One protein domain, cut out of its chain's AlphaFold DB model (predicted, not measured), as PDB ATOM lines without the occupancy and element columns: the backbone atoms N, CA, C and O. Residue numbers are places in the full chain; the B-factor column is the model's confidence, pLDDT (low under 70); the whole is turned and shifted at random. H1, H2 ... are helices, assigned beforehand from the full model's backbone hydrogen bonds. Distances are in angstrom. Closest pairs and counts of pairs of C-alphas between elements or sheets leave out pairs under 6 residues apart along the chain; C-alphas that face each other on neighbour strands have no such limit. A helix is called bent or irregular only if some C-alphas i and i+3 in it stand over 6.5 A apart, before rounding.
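This is residues 7 to 63 of the 63 residues of the protein "DUF2783 domain-containing protein" of Emcibacter nanhaiensis (UniProt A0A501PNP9). Three helices make an open zigzag: H2 is the middle piece, with H1 folding back from its beginning and H3 from its end. Residues 7 to 15, 42 to 47 and 54 to 63 stick out. The printed part, all helix, has 57 residues with three named helices, H1, H2, H3; it is only just loose, close to compact (radius of gyration of the C-alphas 12.5 A), spanning 31 by 29 by 27 A.

From Glu 7, H1, residues 7 to 23, only just touches H2, residues 25 to 43, with 3 pairs of C-alphas within 8 A, by residue 20 alone against 27 to 31; the closest C-alphas, of Leu 20 and His 28, are 6.0 A apart. This helical hairpin runs opposite ways at a steep tilt of 44 degrees. H2, by residues 40 to 43 alone, and H3, residues 46 to 61, by 46 to 49 alone, only just touch, with 3 pairs, and only at the corner; closest are C-alphas of Ala 40 and Val 49, 6.0 A. They run opposite ways at 38 degrees, only just steep. H1 and H3 are apart. Every O i to N i+4 pair is within hydrogen-bond range in H1, 13 of 15 in H2, 11 of 12 in H3.

Find C-alpha 7 at (-43.386, 29.305, 37.798); H1 runs 24.6 A to C-alpha 23. H2 runs 27.1 A and is irregular: C-alphas 26 and 29 are 7.5 A apart. H3 runs 23.1 A to C-alpha 61 at (-49.337, 46.919, 54.362).

The farthest C-alphas, of Gly 44 and Gly 63, are 31.0 A apart. The printed part has no cut, both links are tight, and residues 62 to 63 have pLDDT under 70.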
ATOM      1  N   GLU A   7     -44.666  30.010  37.638       90.88
ATOM      2  CA  GLU A   7     -43.386  29.305  37.798       90.88
ATOM      3  C   GLU A   7     -42.168  30.214  37.541       90.88
ATOM      4  O   GLU A   7     -41.142  30.099  38.208       90.88
ATOM      5  N   ASP A   8     -42.267  31.142  36.589       91.88
ATOM      6  CA  ASP A   8     -41.184  32.082  36.294       91.88
ATOM      7  C   ASP A   8     -41.103  33.200  37.350       91.88
ATOM      8  O   ASP A   8     -40.007  33.674  37.671       91.88
ATOM      9  N   LEU A   9     -42.242  33.583  37.942       89.56
ATOM     10  CA  LEU A   9     -42.293  34.503  39.085       89.56
ATOM     11  C   LEU A   9     -41.646  33.886  40.327       89.56
ATOM     12  O   LEU A   9     -40.818  34.540  40.958       89.56
ATOM     13  N   GLU A  10     -41.973  32.632  40.642       93.81
ATOM     14  CA  GLU A  10     -41.390  31.887  41.765       93.81
ATOM     15  C   GLU A  10     -39.870  31.765  41.610       93.81
ATOM     16  O   GLU A  10     -39.125  32.187  42.490       93.81
ATOM     17  N   LYS A  11     -39.388  31.349  40.430       95.00
ATOM     18  CA  LYS A  11     -37.945  31.304  40.130       95.00
ATOM     19  C   LYS A  11     -37.260  32.659  40.295       95.00
ATOM     20  O   LYS A  11     -36.118  32.731  40.745       95.00
ATOM     21  N   THR A  12     -37.928  33.739  39.890       93.69
ATOM     22  CA  THR A  12     -37.383  35.094  40.029       93.69
ATOM     23  C   THR A  12     -37.310  35.513  41.498       93.69
ATOM     24  O   THR A  12     -36.315  36.111  41.907       93.69
ATOM     25  N   TYR A  13     -38.331  35.177  42.290       92.44
ATOM     26  CA  TYR A  13     -38.366  35.428  43.729       92.44
ATOM     27  C   TYR A  13     -37.276  34.646  44.469       92.44
ATOM     28  O   TYR A  13     -36.489  35.251  45.197       92.44
ATOM     29  N   ASP A  14     -37.165  33.341  44.219       96.69
ATOM     30  CA  ASP A  14     -36.138  32.486  44.819       96.69
ATOM     31  C   ASP A  14     -34.739  33.017  44.507       96.69
ATOM     32  O   ASP A  14     -33.899  33.168  45.396       96.69
ATOM     33  N   ARG A  15     -34.501  33.411  43.251       97.12
ATOM     34  CA  ARG A  15     -33.204  33.967  42.864       97.12
ATOM     35  C   ARG A  15     -32.914  35.306  43.540       97.12
ATOM     36  O   ARG A  15     -31.754  35.596  43.829       97.12
ATOM     37  N   LEU A  16     -33.932  36.135  43.780       96.44
ATOM     38  CA  LEU A  16     -33.765  37.371  44.542       96.44
ATOM     39  C   LEU A  16     -33.379  37.067  45.996       96.44
ATOM     40  O   LEU A  16     -32.461  37.709  46.502       96.44
ATOM     41  N   ALA A  17     -34.032  36.094  46.638       96.62
ATOM     42  CA  ALA A  17     -33.715  35.678  48.004       96.62
ATOM     43  C   ALA A  17     -32.264  35.181  48.125       96.62
ATOM     44  O   ALA A  17     -31.514  35.700  48.950       96.62
ATOM     45  N   GLU A  18     -31.824  34.291  47.229       97.81
ATOM     46  CA  GLU A  18     -30.432  33.814  47.187       97.81
ATOM     47  C   GLU A  18     -29.425  34.968  47.067       97.81
ATOM     48  O   GLU A  18     -28.422  35.020  47.775       97.81
ATOM     49  N   VAL A  19     -29.697  35.928  46.181       97.62
ATOM     50  CA  VAL A  19     -28.811  37.080  45.976       97.62
ATOM     51  C   VAL A  19     -28.786  37.998  47.202       97.62
ATOM     52  O   VAL A  19     -27.733  38.546  47.531       97.62
ATOM     53  N   LEU A  20     -29.920  38.187  47.881       97.06
ATOM     54  CA  LEU A  20     -29.988  38.959  49.123       97.06
ATOM     55  C   LEU A  20     -29.157  38.293  50.230       97.06
ATOM     56  O   LEU A  20     -28.394  38.984  50.912       97.06
ATOM     57  N   ASP A  21     -29.238  36.972  50.361       97.00
ATOM     58  CA  ASP A  21     -28.435  36.208  51.319       97.00
ATOM     59  C   ASP A  21     -26.930  36.327  51.020       97.00
ATOM     60  O   ASP A  21     -26.131  36.580  51.924       97.00
ATOM     61  N   GLU A  22     -26.533  36.235  49.747       97.19
ATOM     62  CA  GLU A  22     -25.135  36.358  49.310       97.19
ATOM     63  C   GLU A  22     -24.518  37.735  49.624       97.19
ATOM     64  O   GLU A  22     -23.335  37.827  49.972       97.19
ATOM     65  N   VAL A  23     -25.282  38.827  49.484       96.94
ATOM     66  CA  VAL A  23     -24.753  40.187  49.710       96.94
ATOM     67  C   VAL A  23     -24.776  40.625  51.175       96.94
ATOM     68  O   VAL A  23     -24.023  41.541  51.531       96.94
ATOM     69  N   GLY A  24     -25.603  39.979  52.002       96.19
ATOM     70  CA  GLY A  24     -25.815  40.291  53.415       96.19
ATOM     71  C   GLY A  24     -26.785  41.453  53.669       96.19
ATOM     72  O   GLY A  24     -26.892  42.389  52.869       96.19
ATOM     73  N   GLU A  25     -27.460  41.411  54.823       95.81
ATOM     74  CA  GLU A  25     -28.561  42.318  55.210       95.81
ATOM     75  C   GLU A  25     -28.213  43.809  55.104       95.81
ATOM     76  O   GLU A  25     -29.009  44.607  54.607       95.81
ATOM     77  N   GLU A  26     -26.984  44.192  55.468       97.00
ATOM     78  CA  GLU A  26     -26.516  45.584  55.397       97.00
ATOM     79  C   GLU A  26     -26.572  46.173  53.975       97.00
ATOM     80  O   GLU A  26     -26.604  47.392  53.797       97.00
ATOM     81  N   LYS A  27     -26.577  45.318  52.943       97.19
ATOM     82  CA  LYS A  27     -26.582  45.722  51.532       97.19
ATOM     83  C   LYS A  27     -27.922  45.512  50.836       97.19
ATOM     84  O   LYS A  27     -28.039  45.928  49.682       97.19
ATOM     85  N   HIS A  28     -28.928  44.936  51.496       96.69
ATOM     86  CA  HIS A  28     -30.232  44.638  50.884       96.69
ATOM     87  C   HIS A  28     -30.871  45.881  50.263       96.69
ATOM     88  O   HIS A  28     -31.189  45.888  49.075       96.69
ATOM     89  N   ALA A  29     -30.965  46.976  51.025       95.94
ATOM     90  CA  ALA A  29     -31.542  48.230  50.539       95.94
ATOM     91  C   ALA A  29     -30.788  48.792  49.318       95.94
ATOM     92  O   ALA A  29     -31.402  49.241  48.349       95.94
ATOM     93  N   LEU A  30     -29.452  48.730  49.333       97.25
ATOM     94  CA  LEU A  30     -28.623  49.196  48.220       97.25
ATOM     95  C   LEU A  30     -28.798  48.319  46.972       97.25
ATOM     96  O   LEU A  30     -28.825  48.840  45.855       97.25
ATOM     97  N   LEU A  31     -28.906  47.000  47.152       97.38
ATOM     98  CA  LEU A  31     -29.140  46.057  46.065       97.38
ATOM     99  C   LEU A  31     -30.505  46.290  45.421       97.38
ATOM    100  O   LEU A  31     -30.571  46.436  44.202       97.38
ATOM    101  N   LEU A  32     -31.566  46.396  46.223       96.19
ATOM    102  CA  LEU A  32     -32.924  46.630  45.734       96.19
ATOM    103  C   LEU A  32     -33.035  47.973  45.005       96.19
ATOM    104  O   LEU A  32     -33.574  48.024  43.902       96.19
ATOM    105  N   ALA A  33     -32.433  49.041  45.539       96.56
ATOM    106  CA  ALA A  33     -32.385  50.334  44.854       96.56
ATOM    107  C   ALA A  33     -31.684  50.237  43.485       96.56
ATOM    108  O   ALA A  33     -32.162  50.784  42.490       96.56
ATOM    109  N   LYS A  34     -30.564  49.505  43.404       97.06
ATOM    110  CA  LYS A  34     -29.866  49.262  42.133       97.06
ATOM    111  C   LYS A  34     -30.688  48.405  41.174       97.06
ATOM    112  O   LYS A  34     -30.722  48.719  39.987       97.06
ATOM    113  N   LEU A  35     -31.346  47.359  41.669       96.56
ATOM    114  CA  LEU A  35     -32.204  46.490  40.871       96.56
ATOM    115  C   LEU A  35     -33.348  47.287  40.238       96.56
ATOM    116  O   LEU A  35     -33.538  47.197  39.028       96.56
ATOM    117  N   VAL A  36     -34.032  48.128  41.020       95.69
ATOM    118  CA  VAL A  36     -35.097  49.010  40.524       95.69
ATOM    119  C   VAL A  36     -34.575  49.935  39.428       95.69
ATOM    120  O   VAL A  36     -35.191  50.007  38.373       95.69
ATOM    121  N   MET A  37     -33.414  50.579  39.605       96.44
ATOM    122  CA  MET A  37     -32.835  51.428  38.550       96.44
ATOM    123  C   MET A  37     -32.538  50.645  37.261       96.44
ATOM    124  O   MET A  37     -32.830  51.121  36.165       96.44
ATOM    125  N   ILE A  38     -31.972  49.438  37.372       96.94
ATOM    126  CA  ILE A  38     -31.662  48.593  36.208       96.94
ATOM    127  C   ILE A  38     -32.947  48.168  35.489       96.94
ATOM    128  O   ILE A  38     -33.002  48.214  34.260       96.94
ATOM    129  N   LEU A  39     -33.975  47.749  36.231       94.69
ATOM    130  CA  LEU A  39     -35.261  47.348  35.663       94.69
ATOM    131  C   LEU A  39     -36.001  48.540  35.053       94.69
ATOM    132  O   LEU A  39     -36.494  48.418  33.940       94.69
ATOM    133  N   ALA A  40     -35.987  49.704  35.702       94.81
ATOM    134  CA  ALA A  40     -36.581  50.930  35.177       94.81
ATOM    135  C   ALA A  40     -35.972  51.331  33.829       94.81
ATOM    136  O   ALA A  40     -36.695  51.638  32.885       94.81
ATOM    137  N   HIS A  41     -34.644  51.241  33.697       95.56
ATOM    138  CA  HIS A  41     -33.975  51.460  32.413       95.56
ATOM    139  C   HIS A  41     -34.372  50.441  31.336       95.56
ATOM    140  O   HIS A  41     -34.368  50.789  30.157       95.56
ATOM    141  N   LYS A  42     -34.693  49.196  31.712       94.94
ATOM    142  CA  LYS A  42     -35.145  48.158  30.772       94.94
ATOM    143  C   LYS A  42     -36.605  48.328  30.357       94.94
ATOM    144  O   LYS A  42     -36.913  48.081  29.198       94.94
ATOM    145  N   ILE A  43     -37.470  48.711  31.294       94.62
ATOM    146  CA  ILE A  43     -38.893  48.979  31.049       94.62
ATOM    147  C   ILE A  43     -39.025  50.227  30.169       94.62
ATOM    148  O   ILE A  43     -39.778  50.225  29.202       94.62
ATOM    149  N   GLY A  44     -38.233  51.268  30.448       94.81
ATOM    150  CA  GLY A  44     -38.223  52.508  29.668       94.81
ATOM    151  C   GLY A  44     -39.413  53.432  29.944       94.81
ATOM    152  O   GLY A  44     -39.488  54.497  29.336       94.81
ATOM    153  N   ASP A  45     -40.290  53.052  30.874       94.81
ATOM    154  CA  ASP A  45     -41.470  53.804  31.289       94.81
ATOM    155  C   ASP A  45     -41.415  54.083  32.807       94.81
ATOM    156  O   ASP A  45     -41.493  53.149  33.612       94.81
ATOM    157  N   PRO A  46     -41.234  55.348  33.230       91.38
ATOM    158  CA  PRO A  46     -41.188  55.703  34.642       91.38
ATOM    159  C   PRO A  46     -42.545  55.568  35.352       91.38
ATOM    160  O   PRO A  46     -42.543  55.310  36.555       91.38
ATOM    161  N   GLU A  47     -43.676  55.707  34.650       94.56
ATOM    162  CA  GLU A  47     -45.006  55.559  35.256       94.56
ATOM    163  C   GLU A  47     -45.271  54.090  35.613       94.56
ATOM    164  O   GLU A  47     -45.728  53.802  36.720       94.56
ATOM    165  N   GLU A  48     -44.903  53.142  34.742       93.88
ATOM    166  CA  GLU A  48     -45.001  51.705  35.055       93.88
ATOM    167  C   GLU A  48     -44.133  51.317  36.264       93.88
ATOM    168  O   GLU A  48     -44.546  50.521  37.112       93.88
ATOM    169  N   VAL A  49     -42.942  51.909  36.385       94.94
ATOM    170  CA  VAL A  49     -42.046  51.680  37.529       94.94
ATOM    171  C   VAL A  49     -42.640  52.249  38.819       94.94
ATOM    172  O   VAL A  49     -42.580  51.592  39.860       94.94
ATOM    173  N   GLU A  50     -43.223  53.448  38.770       95.25
ATOM    174  CA  GLU A  50     -43.891  54.057  39.921       95.25
ATOM    175  C   GLU A  50     -45.084  53.213  40.386       95.25
ATOM    176  O   GLU A  50     -45.191  52.911  41.575       95.25
ATOM    177  N   GLN A  51     -45.926  52.748  39.459       95.25
ATOM    178  CA  GLN A  51     -47.037  51.847  39.777       95.25
ATOM    179  C   GLN A  51     -46.550  50.546  40.425       95.25
ATOM    180  O   GLN A  51     -47.106  50.113  41.434       95.25
ATOM    181  N   ALA A  52     -45.473  49.943  39.913       92.88
ATOM    182  CA  ALA A  52     -44.898  48.737  40.503       92.88
ATOM    183  C   ALA A  52     -44.410  48.961  41.948       92.88
ATOM    184  O   ALA A  52     -44.631  48.109  42.809       92.88
ATOM    185  N   LEU A  53     -43.791  50.112  42.237       93.75
ATOM    186  CA  LEU A  53     -43.367  50.472  43.596       93.75
ATOM    187  C   LEU A  53     -44.557  50.667  44.543       93.75
ATOM    188  O   LEU A  53     -44.499  50.228  45.693       93.75
ATOM    189  N   LEU A  54     -45.627  51.314  44.075       94.81
ATOM    190  CA  LEU A  54     -46.841  51.518  44.866       94.81
ATOM    191  C   LEU A  54     -47.522  50.183  45.193       94.81
ATOM    192  O   LEU A  54     -47.782  49.929  46.367       94.81
ATOM    193  N   ASN A  55     -47.687  49.308  44.199       91.75
ATOM    194  CA  ASN A  55     -48.260  47.972  44.383       91.75
ATOM    195  C   ASN A  55     -47.429  47.124  45.359       91.75
ATOM    196  O   ASN A  55     -47.975  46.475  46.250       91.75
ATOM    197  N   ALA A  56     -46.096  47.151  45.230       90.31
ATOM    198  CA  ALA A  56     -45.206  46.440  46.147       90.31
ATOM    199  C   ALA A  56     -45.328  46.958  47.588       90.31
ATOM    200  O   ALA A  56     -45.295  46.171  48.530       90.31
ATOM    201  N   ARG A  57     -45.494  48.275  47.774       92.25
ATOM    202  CA  ARG A  57     -45.728  48.872  49.094       92.25
ATOM    203  C   ARG A  57     -47.076  48.448  49.674       92.25
ATOM    204  O   ARG A  57     -47.124  48.119  50.852       92.25
ATOM    205  N   GLU A  58     -48.148  48.484  48.887       92.06
ATOM    206  CA  GLU A  58     -49.486  48.069  49.337       92.06
ATOM    207  C   GLU A  58     -49.497  46.607  49.794       92.06
ATOM    208  O   GLU A  58     -49.950  46.323  50.899       92.06
ATOM    209  N   GLY A  59     -48.858  45.704  49.041       84.50
ATOM    210  CA  GLY A  59     -48.741  44.291  49.423       84.50
ATOM    211  C   GLY A  59     -48.006  44.029  50.747       84.50
ATOM    212  O   GLY A  59     -48.177  42.962  51.328       84.50
ATOM    213  N   LEU A  60     -47.212  44.984  51.247       85.06
ATOM    214  CA  LEU A  60     -46.570  44.905  52.568       85.06
ATOM    215  C   LEU A  60     -47.434  45.471  53.704       85.06
ATOM    216  O   LEU A  60     -47.141  45.209  54.867       85.06
ATOM    217  N   LEU A  61     -48.440  46.289  53.387       78.44
ATOM    218  CA  LEU A  61     -49.337  46.919  54.362       78.44
ATOM    219  C   LEU A  61     -50.621  46.106  54.589       78.44
ATOM    220  O   LEU A  61     -51.266  46.285  55.620       78.44
ATOM    221  N   ASP A  62     -50.965  45.223  53.650       68.88
ATOM    222  CA  ASP A  62     -52.154  44.361  53.693       68.88
ATOM    223  C   ASP A  62     -51.940  43.018  54.438       68.88
ATOM    224  O   ASP A  62     -52.784  42.122  54.355       68.88
ATOM    225  N   GLY A  63     -50.835  42.866  55.180       51.22
ATOM    226  CA  GLY A  63     -50.505  41.688  56.004       51.22
ATOM    227  C   GLY A  63     -50.349  42.016  57.483       51.22
ATOM    228  O   GLY A  63     -50.695  41.139  58.307       51.22
TER     229      GLY A  63